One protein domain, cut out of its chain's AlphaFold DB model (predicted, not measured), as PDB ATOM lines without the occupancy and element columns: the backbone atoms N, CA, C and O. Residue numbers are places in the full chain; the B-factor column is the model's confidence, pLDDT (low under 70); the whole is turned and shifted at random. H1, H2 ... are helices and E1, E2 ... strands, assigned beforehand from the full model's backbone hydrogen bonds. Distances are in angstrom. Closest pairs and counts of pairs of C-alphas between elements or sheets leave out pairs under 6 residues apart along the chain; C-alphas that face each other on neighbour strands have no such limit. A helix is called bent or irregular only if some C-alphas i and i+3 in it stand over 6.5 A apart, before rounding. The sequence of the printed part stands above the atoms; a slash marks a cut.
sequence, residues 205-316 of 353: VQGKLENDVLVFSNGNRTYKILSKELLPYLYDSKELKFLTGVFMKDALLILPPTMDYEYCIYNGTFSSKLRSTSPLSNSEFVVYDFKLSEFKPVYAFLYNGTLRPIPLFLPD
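Overview. This is residues 205 to 316 of the 353 residues of an uncharacterized protein of Thermococcus paralvinellae (UniProt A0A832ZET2). Two small sheets, E1 E2 E3 and E4 E5 E9 E10, stand partly face to face as a sandwich with crossed strands, and a long hairpin of E6 and E7 runs out from this body as an arm that makes the length. E8 pairs along the part of E7 nearer to the body; of two short helices, H2 sits in the middle, between E1 and the base of the arm, and H1 grazes both sheets of the sandwich. The printed part has 112 residues, with named elements in the order E1 E2 E3 H1 H2 E4 E5 E6 E7 E8 E9 E10, and its class is mostly strand. Its three sheets run E1 E2 E3, E4 E5 E9 E10 and E6 E7 E8, each antiparallel throughout. The whole is compact, with a radius of gyration of the C-alphas of 15.3 A and spans of 55 by 26 by 23 A.

Arrangement. E1, residues 208 to 210, E2, residues 213 to 217, and E3, residues 222 to 226, form a meander, each strand the antiparallel neighbour of the one before. N 208 and O 215 are 2.9 A apart, and N 214 and O 225 are 2.8 A apart, within hydrogen-bond range. H1, residues 227 to 233, is irregular, with C-alphas 229 and 232 7.1 A apart, and only grazes this sheet with residues 227 to 230. H2, residues 237 to 242, touches H1 about perpendicular at 80 degrees, the closest C-alphas being those of Leu 231 and Ser 237, 6.0 A apart. H2 is over E1 at a height over the sheet of 9.5 A and runs along the strands, at 3 degrees to E1 on the local plane. E4, residues 244 to 247, and E5, residues 252 to 255, are a hairpin, with N 246 and O 253 2.7 A apart. Residues 205 to 206 pair antiparallel with residues 244 to 245 of E4. E5 runs on into E6, residues 258 to 266, across a break of 2 residues, at 12 degrees. E6, E7, residues 269 to 277, and E8, residues 284 to 288, form a second meander; N 262 and O 273 are 3.0 A apart, N 276 and O 285 2.8 A. H2 is on this sheet too, at a height over the sheet of 8.6 A. E9, residues 298 to 303, is the antiparallel neighbour of E5, with N 254 and O 301 2.8 A apart, and of E10, residues 307 to 315, with N 300 and O 310 2.9 A apart. The sheet E4 E5 E9 E10 and the sheet E1 E2 E3 make a sandwich, two sheets face to face: the parts that face each other are 10.3 A apart centre to centre, and the strands of the one stand at 75 degrees to those of the other. H1 only grazes the larger sheet, with residues 229 to 233. Of the O i to N i+4 pairs, 1 of 3 in H1 and 0 of 2 in H2 are within range; of the O i to N i+3 pairs, 2 of 4 and 2 of 3.

Along the chain. E1 begins at C-alpha 208, (-11.267, 34.787, 20.382). From first to last C-alpha, E2 measures 12.4 A, E3 13.4 A, H1 10.7 A and H2 10.3 A. E6 measures 26.4 A and E7 26.5 A; C-alpha 266, where E6 ends, is at (19.849, 57.499, 24.428). E8 measures 12.8 A, E9 16.6 A and E10 22.9 A, ending at C-alpha 315, (-2.966, 59.770, 20.047); E1, E4 and E5 are shorter.

Size, cuts and confidence. The two C-alphas farthest apart are those of Asn 220 and Asn 267, 55.5 A. The printed part has no cut. No link is long; E7 to E8 and E8 to E9 are short, the others tight. The mean pLDDT of the printed part is 91.3, and residue 316 alone is under 70.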
ATOM      1  N   VAL A 205     -16.017  40.584  27.562       94.88
ATOM      2  CA  VAL A 205     -15.262  39.384  27.175       94.88
ATOM      3  C   VAL A 205     -14.133  39.735  26.214       94.88
ATOM      4  O   VAL A 205     -14.236  40.677  25.431       94.88
ATOM      5  N   GLN A 206     -13.067  38.945  26.241       93.94
ATOM      6  CA  GLN A 206     -12.014  39.022  25.237       93.94
ATOM      7  C   GLN A 206     -12.473  38.335  23.944       93.94
ATOM      8  O   GLN A 206     -13.104  37.274  23.996       93.94
ATOM      9  N   GLY A 207     -12.153  38.929  22.795       92.69
ATOM     10  CA  GLY A 207     -12.365  38.290  21.499       92.69
ATOM     11  C   GLY A 207     -11.467  37.066  21.322       92.69
ATOM     12  O   GLY A 207     -10.285  37.091  21.670       92.69
ATOM     13  N   LYS A 208     -12.017  35.987  20.767       94.62
ATOM     14  CA  LYS A 208     -11.267  34.787  20.382       94.62
ATOM     15  C   LYS A 208     -11.177  34.718  18.869       94.62
ATOM     16  O   LYS A 208     -12.199  34.767  18.195       94.62
ATOM     17  N   LEU A 209      -9.963  34.637  18.340       93.31
ATOM     18  CA  LEU A 209      -9.747  34.493  16.906       93.31
ATOM     19  C   LEU A 209      -9.813  33.008  16.533       93.31
ATOM     20  O   LEU A 209      -8.988  32.219  16.987       93.31
ATOM     21  N   GLU A 210     -10.789  32.645  15.708       94.44
ATOM     22  CA  GLU A 210     -11.041  31.283  15.232       94.44
ATOM     23  C   GLU A 210     -11.200  31.324  13.706       94.44
ATOM     24  O   GLU A 210     -12.179  31.873  13.211       94.44
ATOM     25  N   ASN A 211     -10.255  30.751  12.947       91.50
ATOM     26  CA  ASN A 211     -10.327  30.646  11.477       91.50
ATOM     27  C   ASN A 211     -10.721  31.968  10.775       91.50
ATOM     28  O   ASN A 211     -11.731  32.022  10.076       91.50
ATOM     29  N   ASP A 212      -9.965  33.047  11.007       94.75
ATOM     30  CA  ASP A 212     -10.231  34.402  10.480       94.75
ATOM     31  C   ASP A 212     -11.555  35.049  10.923       94.75
ATOM     32  O   ASP A 212     -11.954  36.099  10.413       94.75
ATOM     33  N   VAL A 213     -12.222  34.479  11.922       96.69
ATOM     34  CA  VAL A 213     -13.410  35.051  12.551       96.69
ATOM     35  C   VAL A 213     -13.067  35.441  13.978       96.69
ATOM     36  O   VAL A 213     -12.603  34.624  14.771       96.69
ATOM     37  N   LEU A 214     -13.324  36.695  14.333       97.31
ATOM     38  CA  LEU A 214     -13.266  37.136  15.714       97.31
ATOM     39  C   LEU A 214     -14.610  36.848  16.389       97.31
ATOM     40  O   LEU A 214     -15.658  37.360  15.980       97.31
ATOM     41  N   VAL A 215     -14.572  36.007  17.417       97.25
ATOM     42  CA  VAL A 215     -15.738  35.513  18.145       97.25
ATOM     43  C   VAL A 215     -15.786  36.140  19.533       97.25
ATOM     44  O   VAL A 215     -14.839  36.041  20.313       97.25
ATOM     45  N   PHE A 216     -16.927  36.732  19.873       97.06
ATOM     46  CA  PHE A 216     -17.236  37.189  21.226       97.06
ATOM     47  C   PHE A 216     -18.433  36.398  21.730       97.06
ATOM     48  O   PHE A 216     -19.491  36.421  21.103       97.06
ATOM     49  N   SER A 217     -18.297  35.713  22.862       96.06
ATOM     50  CA  SER A 217     -19.393  34.949  23.460       96.06
ATOM     51  C   SER A 217     -19.446  35.153  24.965       96.06
ATOM     52  O   SER A 217     -18.414  35.108  25.630       96.06
ATOM     53  N   ASN A 218     -20.651  35.360  25.497       94.19
ATOM     54  CA  ASN A 218     -20.908  35.473  26.935       94.19
ATOM     55  C   ASN A 218     -21.769  34.316  27.481       94.19
ATOM     56  O   ASN A 218     -22.377  34.452  28.539       94.19
ATOM     57  N   GLY A 219     -21.878  33.211  26.734       92.06
ATOM     58  CA  GLY A 219     -22.722  32.055  27.058       92.06
ATOM     59  C   GLY A 219     -24.185  32.198  26.625       92.06
ATOM     60  O   GLY A 219     -24.781  31.219  26.189       92.06
ATOM     61  N   ASN A 220     -24.743  33.412  26.654       92.19
ATOM     62  CA  ASN A 220     -26.125  33.670  26.223       92.19
ATOM     63  C   ASN A 220     -26.216  34.119  24.763       92.19
ATOM     64  O   ASN A 220     -27.217  33.880  24.092       92.19
ATOM     65  N   ARG A 221     -25.197  34.831  24.281       94.81
ATOM     66  CA  ARG A 221     -25.125  35.367  22.923       94.81
ATOM     67  C   ARG A 221     -23.714  35.230  22.390       94.81
ATOM     68  O   ARG A 221     -22.743  35.329  23.142       94.81
ATOM     69  N   THR A 222     -23.630  35.067  21.078       96.50
ATOM     70  CA  THR A 222     -22.367  34.963  20.358       96.50
ATOM     71  C   THR A 222     -22.409  35.868  19.140       96.50
ATOM     72  O   THR A 222     -23.340  35.791  18.342       96.50
ATOM     73  N   TYR A 223     -21.384  36.696  18.995       97.19
ATOM     74  CA  TYR A 223     -21.148  37.521  17.818       97.19
ATOM     75  C   TYR A 223     -19.913  37.008  17.089       97.19
ATOM     76  O   TYR A 223     -18.928  36.618  17.718       97.19
ATOM     77  N   LYS A 224     -19.986  37.007  15.760       97.00
ATOM     78  CA  LYS A 224     -18.927  36.557  14.861       97.00
ATOM     79  C   LYS A 224     -18.683  37.659  13.840       97.00
ATOM     80  O   LYS A 224     -19.610  38.018  13.121       97.00
ATOM     81  N   ILE A 225     -17.469  38.193  13.801       97.69
ATOM     82  CA  ILE A 225     -17.070  39.250  12.864       97.69
ATOM     83  C   ILE A 225     -15.894  38.738  12.039       97.69
ATOM     84  O   ILE A 225     -14.965  38.155  12.601       97.69
ATOM     85  N   LEU A 226     -15.913  38.934  10.720       97.19
ATOM     86  CA  LEU A 226     -14.777  38.542   9.885       97.19
ATOM     87  C   LEU A 226     -13.594  39.468  10.184       97.19
ATOM     88  O   LEU A 226     -13.738  40.691  10.185       97.19
ATOM     89  N   SER A 227     -12.408  38.898  10.398       96.75
ATOM     90  CA  SER A 227     -11.190  39.646  10.736       96.75
ATOM     91  C   SER A 227     -10.913  40.771   9.734       96.75
ATOM     92  O   SER A 227     -10.613  41.896  10.132       96.75
ATOM     93  N   LYS A 228     -11.123  40.503   8.438       96.94
ATOM     94  CA  LYS A 228     -10.956  41.466   7.338       96.94
ATOM     95  C   LYS A 228     -11.754  42.765   7.496       96.94
ATOM     96  O   LYS A 228     -11.347  43.776   6.941       96.94
ATOM     97  N   GLU A 229     -12.872  42.748   8.226       97.31
ATOM     98  CA  GLU A 229     -13.684  43.949   8.475       97.31
ATOM     99  C   GLU A 229     -13.036  44.869   9.524       97.31
ATOM    100  O   GLU A 229     -13.261  46.076   9.513       97.31
ATOM    101  N   LEU A 230     -12.211  44.311  10.415       97.06
ATOM    102  CA  LEU A 230     -11.545  45.023  11.510       97.06
ATOM    103  C   LEU A 230     -10.117  45.450  11.143       97.06
ATOM    104  O   LEU A 230      -9.687  46.534  11.530       97.06
ATOM    105  N   LEU A 231      -9.396  44.621  10.377       96.00
ATOM    106  CA  LEU A 231      -7.978  44.814  10.042       96.00
ATOM    107  C   LEU A 231      -7.603  46.223   9.537       96.00
ATOM    108  O   LEU A 231      -6.592  46.743  10.007       96.00
ATOM    109  N   PRO A 232      -8.384  46.901   8.666       96.06
ATOM    110  CA  PRO A 232      -8.034  48.250   8.203       96.06
ATOM    111  C   PRO A 232      -7.873  49.274   9.341       96.06
ATOM    112  O   PRO A 232      -7.124  50.250   9.231       96.06
ATOM    113  N   TYR A 233      -8.539  49.037  10.470       95.81
ATOM    114  CA  TYR A 233      -8.601  49.945  11.611       95.81
ATOM    115  C   TYR A 233      -7.559  49.639  12.701       95.81
ATOM    116  O   TYR A 233      -7.414  50.446  13.614       95.81
ATOM    117  N   LEU A 234      -6.793  48.542  12.588       93.44
ATOM    118  CA  LEU A 234      -5.790  48.097  13.578       93.44
ATOM    119  C   LEU A 234      -4.355  48.350  13.107       93.44
ATOM    120  O   LEU A 234      -4.078  48.171  11.922       93.44
ATOM    121  N   TYR A 235      -3.465  48.819  13.977       90.94
ATOM    122  CA  TYR A 235      -2.047  49.034  13.653       90.94
ATOM    123  C   TYR A 235      -1.367  47.750  13.176       90.94
ATOM    124  O   TYR A 235      -0.604  47.791  12.216       90.94
ATOM    125  N   ASP A 236      -1.696  46.620  13.799       92.38
ATOM    126  CA  ASP A 236      -1.235  45.291  13.407       92.38
ATOM    127  C   ASP A 236      -2.375  44.267  13.497       92.38
ATOM    128  O   ASP A 236      -3.233  44.305  14.380       92.38
ATOM    129  N   SER A 237      -2.352  43.276  12.609       92.69
ATOM    130  CA  SER A 237      -3.268  42.130  12.635       92.69
ATOM    131  C   SER A 237      -3.327  41.394  13.982       92.69
ATOM    132  O   SER A 237      -4.384  40.897  14.379       92.69
ATOM    133  N   LYS A 238      -2.215  41.351  14.722       92.50
ATOM    134  CA  LYS A 238      -2.107  40.701  16.031       92.50
ATOM    135  C   LYS A 238      -2.924  41.409  17.107       92.50
ATOM    136  O   LYS A 238      -3.208  40.780  18.125       92.50
ATOM    137  N   GLU A 239      -3.352  42.654  16.892       92.88
ATOM    138  CA  GLU A 239      -4.235  43.365  17.820       92.88
ATOM    139  C   GLU A 239      -5.624  42.735  17.937       92.88
ATOM    140  O   GLU A 239      -6.271  42.878  18.975       92.88
ATOM    141  N   LEU A 240      -6.068  41.979  16.922       94.38
ATOM    142  CA  LEU A 240      -7.386  41.332  16.908       94.38
ATOM    143  C   LEU A 240      -7.668  40.539  18.188       94.38
ATOM    144  O   LEU A 240      -8.779  40.591  18.715       94.38
ATOM    145  N   LYS A 241      -6.659  39.837  18.720       91.44
ATOM    146  CA  LYS A 241      -6.808  39.002  19.921       91.44
ATOM    147  C   LYS A 241      -6.949  39.805  21.218       91.44
ATOM    148  O   LYS A 241      -7.271  39.223  22.249       91.44
ATOM    149  N   PHE A 242      -6.684  41.108  21.198       93.44
ATOM    150  CA  PHE A 242      -6.772  41.983  22.371       93.44
ATOM    151  C   PHE A 242      -8.030  42.856  22.375       93.44
ATOM    152  O   PHE A 242      -8.309  43.523  23.375       93.44
ATOM    153  N   LEU A 243      -8.815  42.821  21.294       95.69
ATOM    154  CA  LEU A 243     -10.097  43.505  21.228       95.69
ATOM    155  C   LEU A 243     -11.050  42.971  22.298       95.69
ATOM    156  O   LEU A 243     -11.157  41.763  22.545       95.69
ATOM    157  N   THR A 244     -11.757  43.900  22.930       95.81
ATOM    158  CA  THR A 244     -12.629  43.613  24.070       95.81
ATOM    159  C   THR A 244     -14.079  43.868  23.686       95.81
ATOM    160  O   THR A 244     -14.429  44.963  23.259       95.81
ATOM    161  N   GLY A 245     -14.938  42.863  23.830       96.06
ATOM    162  CA  GLY A 245     -16.361  42.955  23.522       96.06
ATOM    163  C   GLY A 245     -17.183  43.280  24.764       96.06
ATOM    164  O   GLY A 245     -17.087  42.588  25.775       96.06
ATOM    165  N   VAL A 246     -18.029  44.299  24.669       96.12
ATOM    166  CA  VAL A 246     -18.994  44.727  25.683       96.12
ATOM    167  C   VAL A 246     -20.396  44.414  25.169       96.12
ATOM    168  O   VAL A 246     -20.869  45.010  24.198       96.12
ATOM    169  N   PHE A 247     -21.064  43.458  25.810       95.50
ATOM    170  CA  PHE A 247     -22.405  43.036  25.414       95.50
ATOM    171  C   PHE A 247     -23.445  44.064  25.857       95.50
ATOM    172  O   PHE A 247     -23.682  44.248  27.053       95.50
ATOM    173  N   MET A 248     -24.087  44.689  24.874       93.88
ATOM    174  CA  MET A 248     -25.234  45.574  25.054       93.88
ATOM    175  C   MET A 248     -26.531  44.788  24.812       93.88
ATOM    176  O   MET A 248     -26.505  43.637  24.353       93.88
ATOM    177  N   LYS A 249     -27.687  45.381  25.123       91.19
ATOM    178  CA  LYS A 249     -28.987  44.713  24.953       91.19
ATOM    179  C   LYS A 249     -29.251  44.290  23.511       91.19
ATOM    180  O   LYS A 249     -29.719  43.169  23.343       91.19
ATOM    181  N   ASP A 250     -28.889  45.099  22.517       90.69
ATOM    182  CA  ASP A 250     -29.191  44.821  21.098       90.69
ATOM    183  C   ASP A 250     -27.955  44.882  20.178       90.69
ATOM    184  O   ASP A 250     -28.070  44.800  18.956       90.69
ATOM    185  N   ALA A 251     -26.758  45.025  20.750       94.56
ATOM    186  CA  ALA A 251     -25.512  45.147  19.999       94.56
ATOM    187  C   ALA A 251     -24.305  44.589  20.771       94.56
ATOM    188  O   ALA A 251     -24.391  44.232  21.952       94.56
ATOM    189  N   LEU A 252     -23.164  44.536  20.091       96.75
ATOM    190  CA  LEU A 252     -21.841  44.383  20.678       96.75
ATOM    191  C   LEU A 252     -21.048  45.670  20.444       96.75
ATOM    192  O   LEU A 252     -20.845  46.073  19.299       96.75
ATOM    193  N   LEU A 253     -20.566  46.283  21.519       97.69
ATOM    194  CA  LEU A 253     -19.550  47.326  21.444       97.69
ATOM    195  C   LEU A 253     -18.176  46.664  21.548       97.69
ATOM    196  O   LEU A 253     -17.879  46.007  22.540       97.69
ATOM    197  N   ILE A 254     -17.336  46.831  20.539       97.50
ATOM    198  CA  ILE A 254     -15.970  46.316  20.504       97.50
ATOM    199  C   ILE A 254     -15.032  47.482  20.786       97.50
ATOM    200  O   ILE A 254     -15.040  48.492  20.082       97.50
ATOM    201  N   LEU A 255     -14.241  47.340  21.838       96.31
ATOM    202  CA  LEU A 255     -13.260  48.314  22.276       96.31
ATOM    203  C   LEU A 255     -11.862  47.929  21.770       96.31
ATOM    204  O   LEU A 255     -11.549  46.730  21.729       96.31
ATOM    205  N   PRO A 256     -11.036  48.925  21.395       94.38
ATOM    206  CA  PRO A 256      -9.641  48.704  21.031       94.38
ATOM    207  C   PRO A 256      -8.840  48.123  22.209       94.38
ATOM    208  O   PRO A 256      -9.340  48.080  23.337       94.38
ATOM    209  N   PRO A 257      -7.614  47.627  21.975       93.62
ATOM    210  CA  PRO A 257      -6.749  47.215  23.073       93.62
ATOM    211  C   PRO A 257      -6.339  48.409  23.941       93.62
ATOM    212  O   PRO A 257      -6.367  49.557  23.508       93.62
ATOM    213  N   THR A 258      -5.908  48.127  25.167       91.75
ATOM    214  CA  THR A 258      -5.105  49.071  25.960       91.75
ATOM    215  C   THR A 258      -3.781  49.280  25.227       91.75
ATOM    216  O   THR A 258      -3.169  48.288  24.816       91.75
ATOM    217  N   MET A 259      -3.323  50.526  25.078       90.00
ATOM    218  CA  MET A 259      -2.046  50.821  24.417       90.00
ATOM    219  C   MET A 259      -1.093  51.596  25.311       90.00
ATOM    220  O   MET A 259      -1.500  52.454  26.093       90.00
ATOM    221  N   ASP A 260       0.183  51.299  25.123       89.19
ATOM    222  CA  ASP A 260       1.317  51.910  25.794       89.19
ATOM    223  C   ASP A 260       2.382  52.220  24.740       89.19
ATOM    224  O   ASP A 260       2.903  51.315  24.085       89.19
ATOM    225  N   TYR A 261       2.633  53.503  24.504       87.94
ATOM    226  CA  TYR A 261       3.647  53.975  23.576       87.94
ATOM    227  C   TYR A 261       4.787  54.603  24.361       87.94
ATOM    228  O   TYR A 261       4.578  55.544  25.128       87.94
ATOM    229  N   GLU A 262       5.992  54.112  24.108       86.12
ATOM    230  CA  GLU A 262       7.213  54.616  24.716       86.12
ATOM    231  C   GLU A 262       8.193  55.041  23.622       86.12
ATOM    232  O   GLU A 262       8.404  54.330  22.633       86.12
ATOM    233  N   TYR A 263       8.831  56.183  23.836       83.12
ATOM    234  CA  TYR A 263       9.878  56.736  22.994       83.12
ATOM    235  C   TYR A 263      11.093  57.087  23.862       83.12
ATOM    236  O   TYR A 263      10.940  57.793  24.854       83.12
ATOM    237  N   CYS A 264      12.294  56.613  23.504       80.81
ATOM    238  CA  CYS A 264      13.547  56.974  24.182       80.81
ATOM    239  C   CYS A 264      14.647  57.357  23.179       80.81
ATOM    240  O   CYS A 264      14.910  56.632  22.212       80.81
ATOM    241  N   ILE A 265      15.331  58.472  23.447       76.25
ATOM    242  CA  ILE A 265      16.618  58.839  22.849       76.25
ATOM    243  C   ILE A 265      17.707  58.575  23.887       76.25
ATOM    244  O   ILE A 265      17.675  59.166  24.965       76.25
ATOM    245  N   TYR A 266      18.694  57.744  23.562       72.19
ATOM    246  CA  TYR A 266      19.849  57.499  24.428       72.19
ATOM    247  C   TYR A 266      21.142  57.507  23.613       72.19
ATOM    248  O   TYR A 266      21.288  56.744  22.659       72.19
ATOM    249  N   ASN A 267      22.090  58.380  23.974       72.25
ATOM    250  CA  ASN A 267      23.379  58.533  23.278       72.25
ATOM    251  C   ASN A 267      23.244  58.688  21.749       72.25
ATOM    252  O   ASN A 267      24.015  58.113  20.986       72.25
ATOM    253  N   GLY A 268      22.233  59.436  21.292       71.44
ATOM    254  CA  GLY A 268      21.950  59.634  19.864       71.44
ATOM    255  C   GLY A 268      21.241  58.461  19.172       71.44
ATOM    256  O   GLY A 268      20.874  58.590  18.007       71.44
ATOM    257  N   THR A 269      20.997  57.352  19.874       77.06
ATOM    258  CA  THR A 269      20.197  56.227  19.372       77.06
ATOM    259  C   THR A 269      18.720  56.463  19.677       77.06
ATOM    260  O   THR A 269      18.352  56.723  20.823       77.06
ATOM    261  N   PHE A 270      17.880  56.366  18.648       81.38
ATOM    262  CA  PHE A 270      16.422  56.413  18.751       81.38
ATOM    263  C   PHE A 270      15.877  55.004  18.991       81.38
ATOM    264  O   PHE A 270      16.245  54.077  18.274       81.38
ATOM    265  N   SER A 271      14.965  54.856  19.949       85.94
ATOM    266  CA  SER A 271      14.164  53.644  20.129       85.94
ATOM    267  C   SER A 271      12.721  54.020  20.444       85.94
ATOM    268  O   SER A 271      12.454  55.017  21.118       85.94
ATOM    269  N   SER A 272      11.780  53.233  19.943       87.69
ATOM    270  CA  SER A 272      10.358  53.406  20.237       87.69
ATOM    271  C   SER A 272       9.672  52.055  20.250       87.69
ATOM    272  O   SER A 272      10.139  51.105  19.616       87.69
ATOM    273  N   LYS A 273       8.571  51.945  20.983       90.06
ATOM    274  CA  LYS A 273       7.738  50.748  20.954       90.06
ATOM    275  C   LYS A 273       6.283  51.102  21.210       90.06
ATOM    276  O   LYS A 273       5.983  51.975  22.020       90.06
ATOM    277  N   LEU A 274       5.392  50.383  20.540       90.62
ATOM    278  CA  LEU A 274       3.958  50.402  20.792       90.62
ATOM    279  C   LEU A 274       3.547  49.035  21.331       90.62
ATOM    280  O   LEU A 274       3.638  48.020  20.637       90.62
ATOM    281  N   ARG A 275       3.097  49.007  22.578       91.75
ATOM    282  CA  ARG A 275       2.593  47.822  23.263       91.75
ATOM    283  C   ARG A 275       1.067  47.850  23.274       91.75
ATOM    284  O   ARG A 275       0.456  48.861  23.597       91.75
ATOM    285  N   SER A 276       0.460  46.712  22.956       92.75
ATOM    286  CA  SER A 276      -0.979  46.460  23.032       92.75
ATOM    287  C   SER A 276      -1.270  45.339  24.026       92.75
ATOM    288  O   SER A 276      -0.628  44.285  23.995       92.75
ATOM    289  N   THR A 277      -2.253  45.554  24.897       91.19
ATOM    290  CA  THR A 277      -2.709  44.579  25.900       91.19
ATOM    291  C   THR A 277      -4.235  44.541  25.973       91.19
ATOM    292  O   THR A 277      -4.933  45.374  25.393       91.19
ATOM    293  N   SER A 278      -4.778  43.555  26.687       85.94
ATOM    294  CA  SER A 278      -6.201  43.502  27.027       85.94
ATOM    295  C   SER A 278      -6.349  43.479  28.545       85.94
ATOM    296  O   SER A 278      -5.636  42.716  29.192       85.94
ATOM    297  N   PRO A 279      -7.316  44.210  29.131       76.56
ATOM    298  CA  PRO A 279      -7.582  44.139  30.571       76.56
ATOM    299  C   PRO A 279      -8.028  42.741  31.040       76.56
ATOM    300  O   PRO A 279      -8.105  42.488  32.238       76.56
ATOM    301  N   LEU A 280      -8.349  41.838  30.107       84.38
ATOM    302  CA  LEU A 280      -8.787  40.467  30.371       84.38
ATOM    303  C   LEU A 280      -7.721  39.412  30.035       84.38
ATOM    304  O   LEU A 280      -7.994  38.218  30.160       84.38
ATOM    305  N   SER A 281      -6.523  39.823  29.605       82.88
ATOM    306  CA  SER A 281      -5.445  38.921  29.199       82.88
ATOM    307  C   SER A 281      -4.123  39.307  29.847       82.88
ATOM    308  O   SER A 281      -3.770  40.477  29.887       82.88
ATOM    309  N   ASN A 282      -3.335  38.309  30.247       82.06
ATOM    310  CA  ASN A 282      -1.953  38.520  30.697       82.06
ATOM    311  C   ASN A 282      -0.949  38.549  29.533       82.06
ATOM    312  O   ASN A 282       0.257  38.556  29.758       82.06
ATOM    313  N   SER A 283      -1.429  38.475  28.289       88.44
ATOM    314  CA  SER A 283      -0.568  38.543  27.112       88.44
ATOM    315  C   SER A 283      -0.370  39.985  26.658       88.44
ATOM    316  O   SER A 283      -1.233  40.841  26.858       88.44
ATOM    317  N   GLU A 284       0.755  40.228  25.995       92.00
ATOM    318  CA  GLU A 284       1.050  41.490  25.330       92.00
ATOM    319  C   GLU A 284       1.490  41.254  23.885       92.00
ATOM    320  O   GLU A 284       1.863  40.145  23.480       92.00
ATOM    321  N   PHE A 285       1.397  42.307  23.087       92.38
ATOM    322  CA  PHE A 285       1.990  42.385  21.764       92.38
ATOM    323  C   PHE A 285       2.734  43.708  21.646       92.38
ATOM    324  O   PHE A 285       2.207  44.741  22.043       92.38
ATOM    325  N   VAL A 286       3.955  43.662  21.116       93.94
ATOM    326  CA  VAL A 286       4.843  44.819  21.026       93.94
ATOM    327  C   VAL A 286       5.310  44.975  19.586       93.94
ATOM    328  O   VAL A 286       5.781  44.014  18.974       93.94
ATOM    329  N   VAL A 287       5.190  46.194  19.069       91.69
ATOM    330  CA  VAL A 287       5.816  46.646  17.826       91.69
ATOM    331  C   VAL A 287       7.004  47.515  18.209       91.69
ATOM    332  O   VAL A 287       6.824  48.524  18.884       91.69
ATOM    333  N   TYR A 288       8.208  47.111  17.815       91.00
ATOM    334  CA  TYR A 288       9.426  47.899  18.012       91.00
ATOM    335  C   TYR A 288       9.635  48.866  16.845       91.00
ATOM    336  O   TYR A 288       9.147  48.624  15.743       91.00
ATOM    337  N   ASP A 289      10.360  49.951  17.107       89.31
ATOM    338  CA  ASP A 289      10.694  51.010  16.149       89.31
ATOM    339  C   ASP A 289       9.464  51.686  15.509       89.31
ATOM    340  O   ASP A 289       9.505  52.139  14.364       89.31
ATOM    341  N   PHE A 290       8.367  51.769  16.271       88.75
ATOM    342  CA  PHE A 290       7.106  52.374  15.848       88.75
ATOM    343  C   PHE A 290       7.230  53.892  15.657       88.75
ATOM    344  O   PHE A 290       7.489  54.643  16.601       88.75
ATOM    345  N   LYS A 291       6.996  54.381  14.438       85.38
ATOM    346  CA  LYS A 291       7.174  55.806  14.125       85.38
ATOM    347  C   LYS A 291       5.933  56.618  14.473       85.38
ATOM    348  O   LYS A 291       4.812  56.212  14.192       85.38
ATOM    349  N   LEU A 292       6.133  57.853  14.936       79.31
ATOM    350  CA  LEU A 292       5.036  58.801  15.183       79.31
ATOM    351  C   LEU A 292       4.127  59.011  13.956       79.31
ATOM    352  O   LEU A 292       2.925  59.203  14.101       79.31
ATOM    353  N   SER A 293       4.682  58.946  12.740       84.50
ATOM    354  CA  SER A 293       3.923  59.065  11.486       84.50
ATOM    355  C   SER A 293       2.982  57.888  11.207       84.50
ATOM    356  O   SER A 293       2.154  57.981  10.306       84.50
ATOM    357  N   GLU A 294       3.129  56.778  11.930       87.56
ATOM    358  CA  GLU A 294       2.304  55.574  11.786       87.56
ATOM    359  C   GLU A 294       1.064  55.614  12.693       87.56
ATOM    360  O   GLU A 294       0.189  54.752  12.576       87.56
ATOM    361  N   PHE A 295       0.939  56.631  13.561       87.38
ATOM    362  CA  PHE A 295      -0.259  56.824  14.371       87.38
ATOM    363  C   PHE A 295      -1.500  57.038  13.505       87.38
ATOM    364  O   PHE A 295      -1.544  57.896  12.620       87.38
ATOM    365  N   LYS A 296      -2.553  56.279  13.811       89.19
ATOM    366  CA  LYS A 296      -3.864  56.397  13.181       89.19
ATOM    367  C   LYS A 296      -4.941  56.586  14.244       89.19
ATOM    368  O   LYS A 296      -4.679  56.424  15.434       89.19
ATOM    369  N   PRO A 297      -6.168  56.964  13.864       92.50
ATOM    370  CA  PRO A 297      -7.244  57.033  14.835       92.50
ATOM    371  C   PRO A 297      -7.426  55.692  15.553       92.50
ATOM    372  O   PRO A 297      -7.404  54.634  14.927       92.50
ATOM    373  N   VAL A 298      -7.626  55.747  16.864       93.12
ATOM    374  CA  VAL A 298      -8.056  54.606  17.672       93.12
ATOM    375  C   VAL A 298      -9.560  54.440  17.471       93.12
ATOM    376  O   VAL A 298     -10.317  55.393  17.667       93.12
ATOM    377  N   TYR A 299     -10.002  53.247  17.073       96.12
ATOM    378  CA  TYR A 299     -11.403  52.966  16.743       96.12
ATOM    379  C   TYR A 299     -12.064  52.066  17.786       96.12
ATOM    380  O   TYR A 299     -11.503  51.046  18.176       96.12
ATOM    381  N   ALA A 300     -13.291  52.410  18.175       97.19
ATOM    382  CA  ALA A 300     -14.260  51.436  18.670       97.19
ATOM    383  C   ALA A 300     -15.144  50.970  17.515       97.19
ATOM    384  O   ALA A 300     -15.210  51.611  16.464       97.19
ATOM    385  N   PHE A 301     -15.877  49.884  17.729       97.62
ATOM    386  CA  PHE A 301     -16.814  49.367  16.744       97.62
ATOM    387  C   PHE A 301     -18.143  49.049  17.400       97.62
ATOM    388  O   PHE A 301     -18.185  48.476  18.484       97.62
ATOM    389  N   LEU A 302     -19.233  49.383  16.724       97.31
ATOM    390  CA  LEU A 302     -20.564  48.947  17.115       97.31
ATOM    391  C   LEU A 302     -21.046  47.900  16.116       97.31
ATOM    392  O   LEU A 302     -21.071  48.156  14.913       97.31
ATOM    393  N   TYR A 303     -21.417  46.724  16.608       96.94
ATOM    394  CA  TYR A 303     -21.844  45.602  15.784       96.94
ATOM    395  C   TYR A 303     -23.245  45.136  16.179       96.94
ATOM    396  O   TYR A 303     -23.474  44.667  17.292       96.94
ATOM    397  N   ASN A 304     -24.186  45.248  15.248       93.44
ATOM    398  CA  ASN A 304     -25.572  44.782  15.375       93.44
ATOM    399  C   ASN A 304     -26.005  43.974  14.135       93.44
ATOM    400  O   ASN A 304     -27.144  44.063  13.691       93.44
ATOM    401  N   GLY A 305     -25.062  43.231  13.545       92.50
ATOM    402  CA  GLY A 305     -25.191  42.583  12.232       92.50
ATOM    403  C   GLY A 305     -24.431  43.318  11.124       92.50
ATOM    404  O   GLY A 305     -24.046  42.709  10.132       92.50
ATOM    405  N   THR A 306     -24.127  44.601  11.325       94.56
ATOM    406  CA  THR A 306     -23.209  45.377  10.482       94.56
ATOM    407  C   THR A 306     -22.168  46.053  11.363       94.56
ATOM    408  O   THR A 306     -22.512  46.635  12.393       94.56
ATOM    409  N   LEU A 307     -20.894  45.966  10.974       96.50
ATOM    410  CA  LEU A 307     -19.802  46.611  11.692       96.50
ATOM    411  C   LEU A 307     -19.787  48.113  11.392       96.50
ATOM    412  O   LEU A 307     -19.643  48.529  10.244       96.50
ATOM    413  N   ARG A 308     -19.915  48.935  12.435       97.38
ATOM    414  CA  ARG A 308     -19.801  50.394  12.352       97.38
ATOM    415  C   ARG A 308     -18.534  50.851  13.081       97.38
ATOM    416  O   ARG A 308     -18.535  50.848  14.313       97.38
ATOM    417  N   PRO A 309     -17.460  51.219  12.362       97.00
ATOM    418  CA  PRO A 309     -16.245  51.756  12.964       97.00
ATOM    419  C   PRO A 309     -16.473  53.202  13.418       97.00
ATOM    420  O   PRO A 309     -17.056  54.009  12.695       97.00
ATOM    421  N   ILE A 310     -16.011  53.536  14.620       97.38
ATOM    422  CA  ILE A 310     -16.197  54.850  15.238       97.38
ATOM    423  C   ILE A 310     -14.835  55.336  15.744       97.38
ATOM    424  O   ILE A 310     -14.298  54.748  16.689       97.38
ATOM    425  N   PRO A 311     -14.250  56.385  15.137       96.12
ATOM    426  CA  PRO A 311     -12.983  56.928  15.603       96.12
ATOM    427  C   PRO A 311     -13.196  57.577  16.970       96.12
ATOM    428  O   PRO A 311     -14.015  58.483  17.119       96.12
ATOM    429  N   LEU A 312     -12.469  57.115  17.980       94.56
ATOM    430  CA  LEU A 312     -12.554  57.645  19.335       94.56
ATOM    431  C   LEU A 312     -11.665  58.874  19.488       94.56
ATOM    432  O   LEU A 312     -12.131  59.940  19.899       94.56
ATOM    433  N   PHE A 313     -10.387  58.716  19.152       91.31
ATOM    434  CA  PHE A 313      -9.361  59.737  19.309       91.31
ATOM    435  C   PHE A 313      -8.128  59.438  18.462       91.31
ATOM    436  O   PHE A 313      -7.934  58.311  18.011       91.31
ATOM    437  N   LEU A 314      -7.295  60.455  18.256       89.12
ATOM    438  CA  LEU A 314      -5.952  60.305  17.707       89.12
ATOM    439  C   LEU A 314      -4.942  60.533  18.839       89.12
ATOM    440  O   LEU A 314      -4.945  61.627  19.411       89.12
ATOM    441  N   PRO A 315      -4.108  59.541  19.181       76.38
ATOM    442  CA  PRO A 315      -2.966  59.770  20.047       76.38
ATOM    443  C   PRO A 315      -1.851  60.407  19.210       76.38
ATOM    444  O   PRO A 315      -1.175  59.723  18.450       76.38
ATOM    445  N   ASP A 316      -1.676  61.725  19.299       68.88
ATOM    446  CA  ASP A 316      -0.627  62.442  18.550       68.88
ATOM    447  C   ASP A 316       0.718  62.518  19.304       68.88
ATOM    448  O   ASP A 316       1.610  63.284  18.943       68.88
TER     449      ASP A 316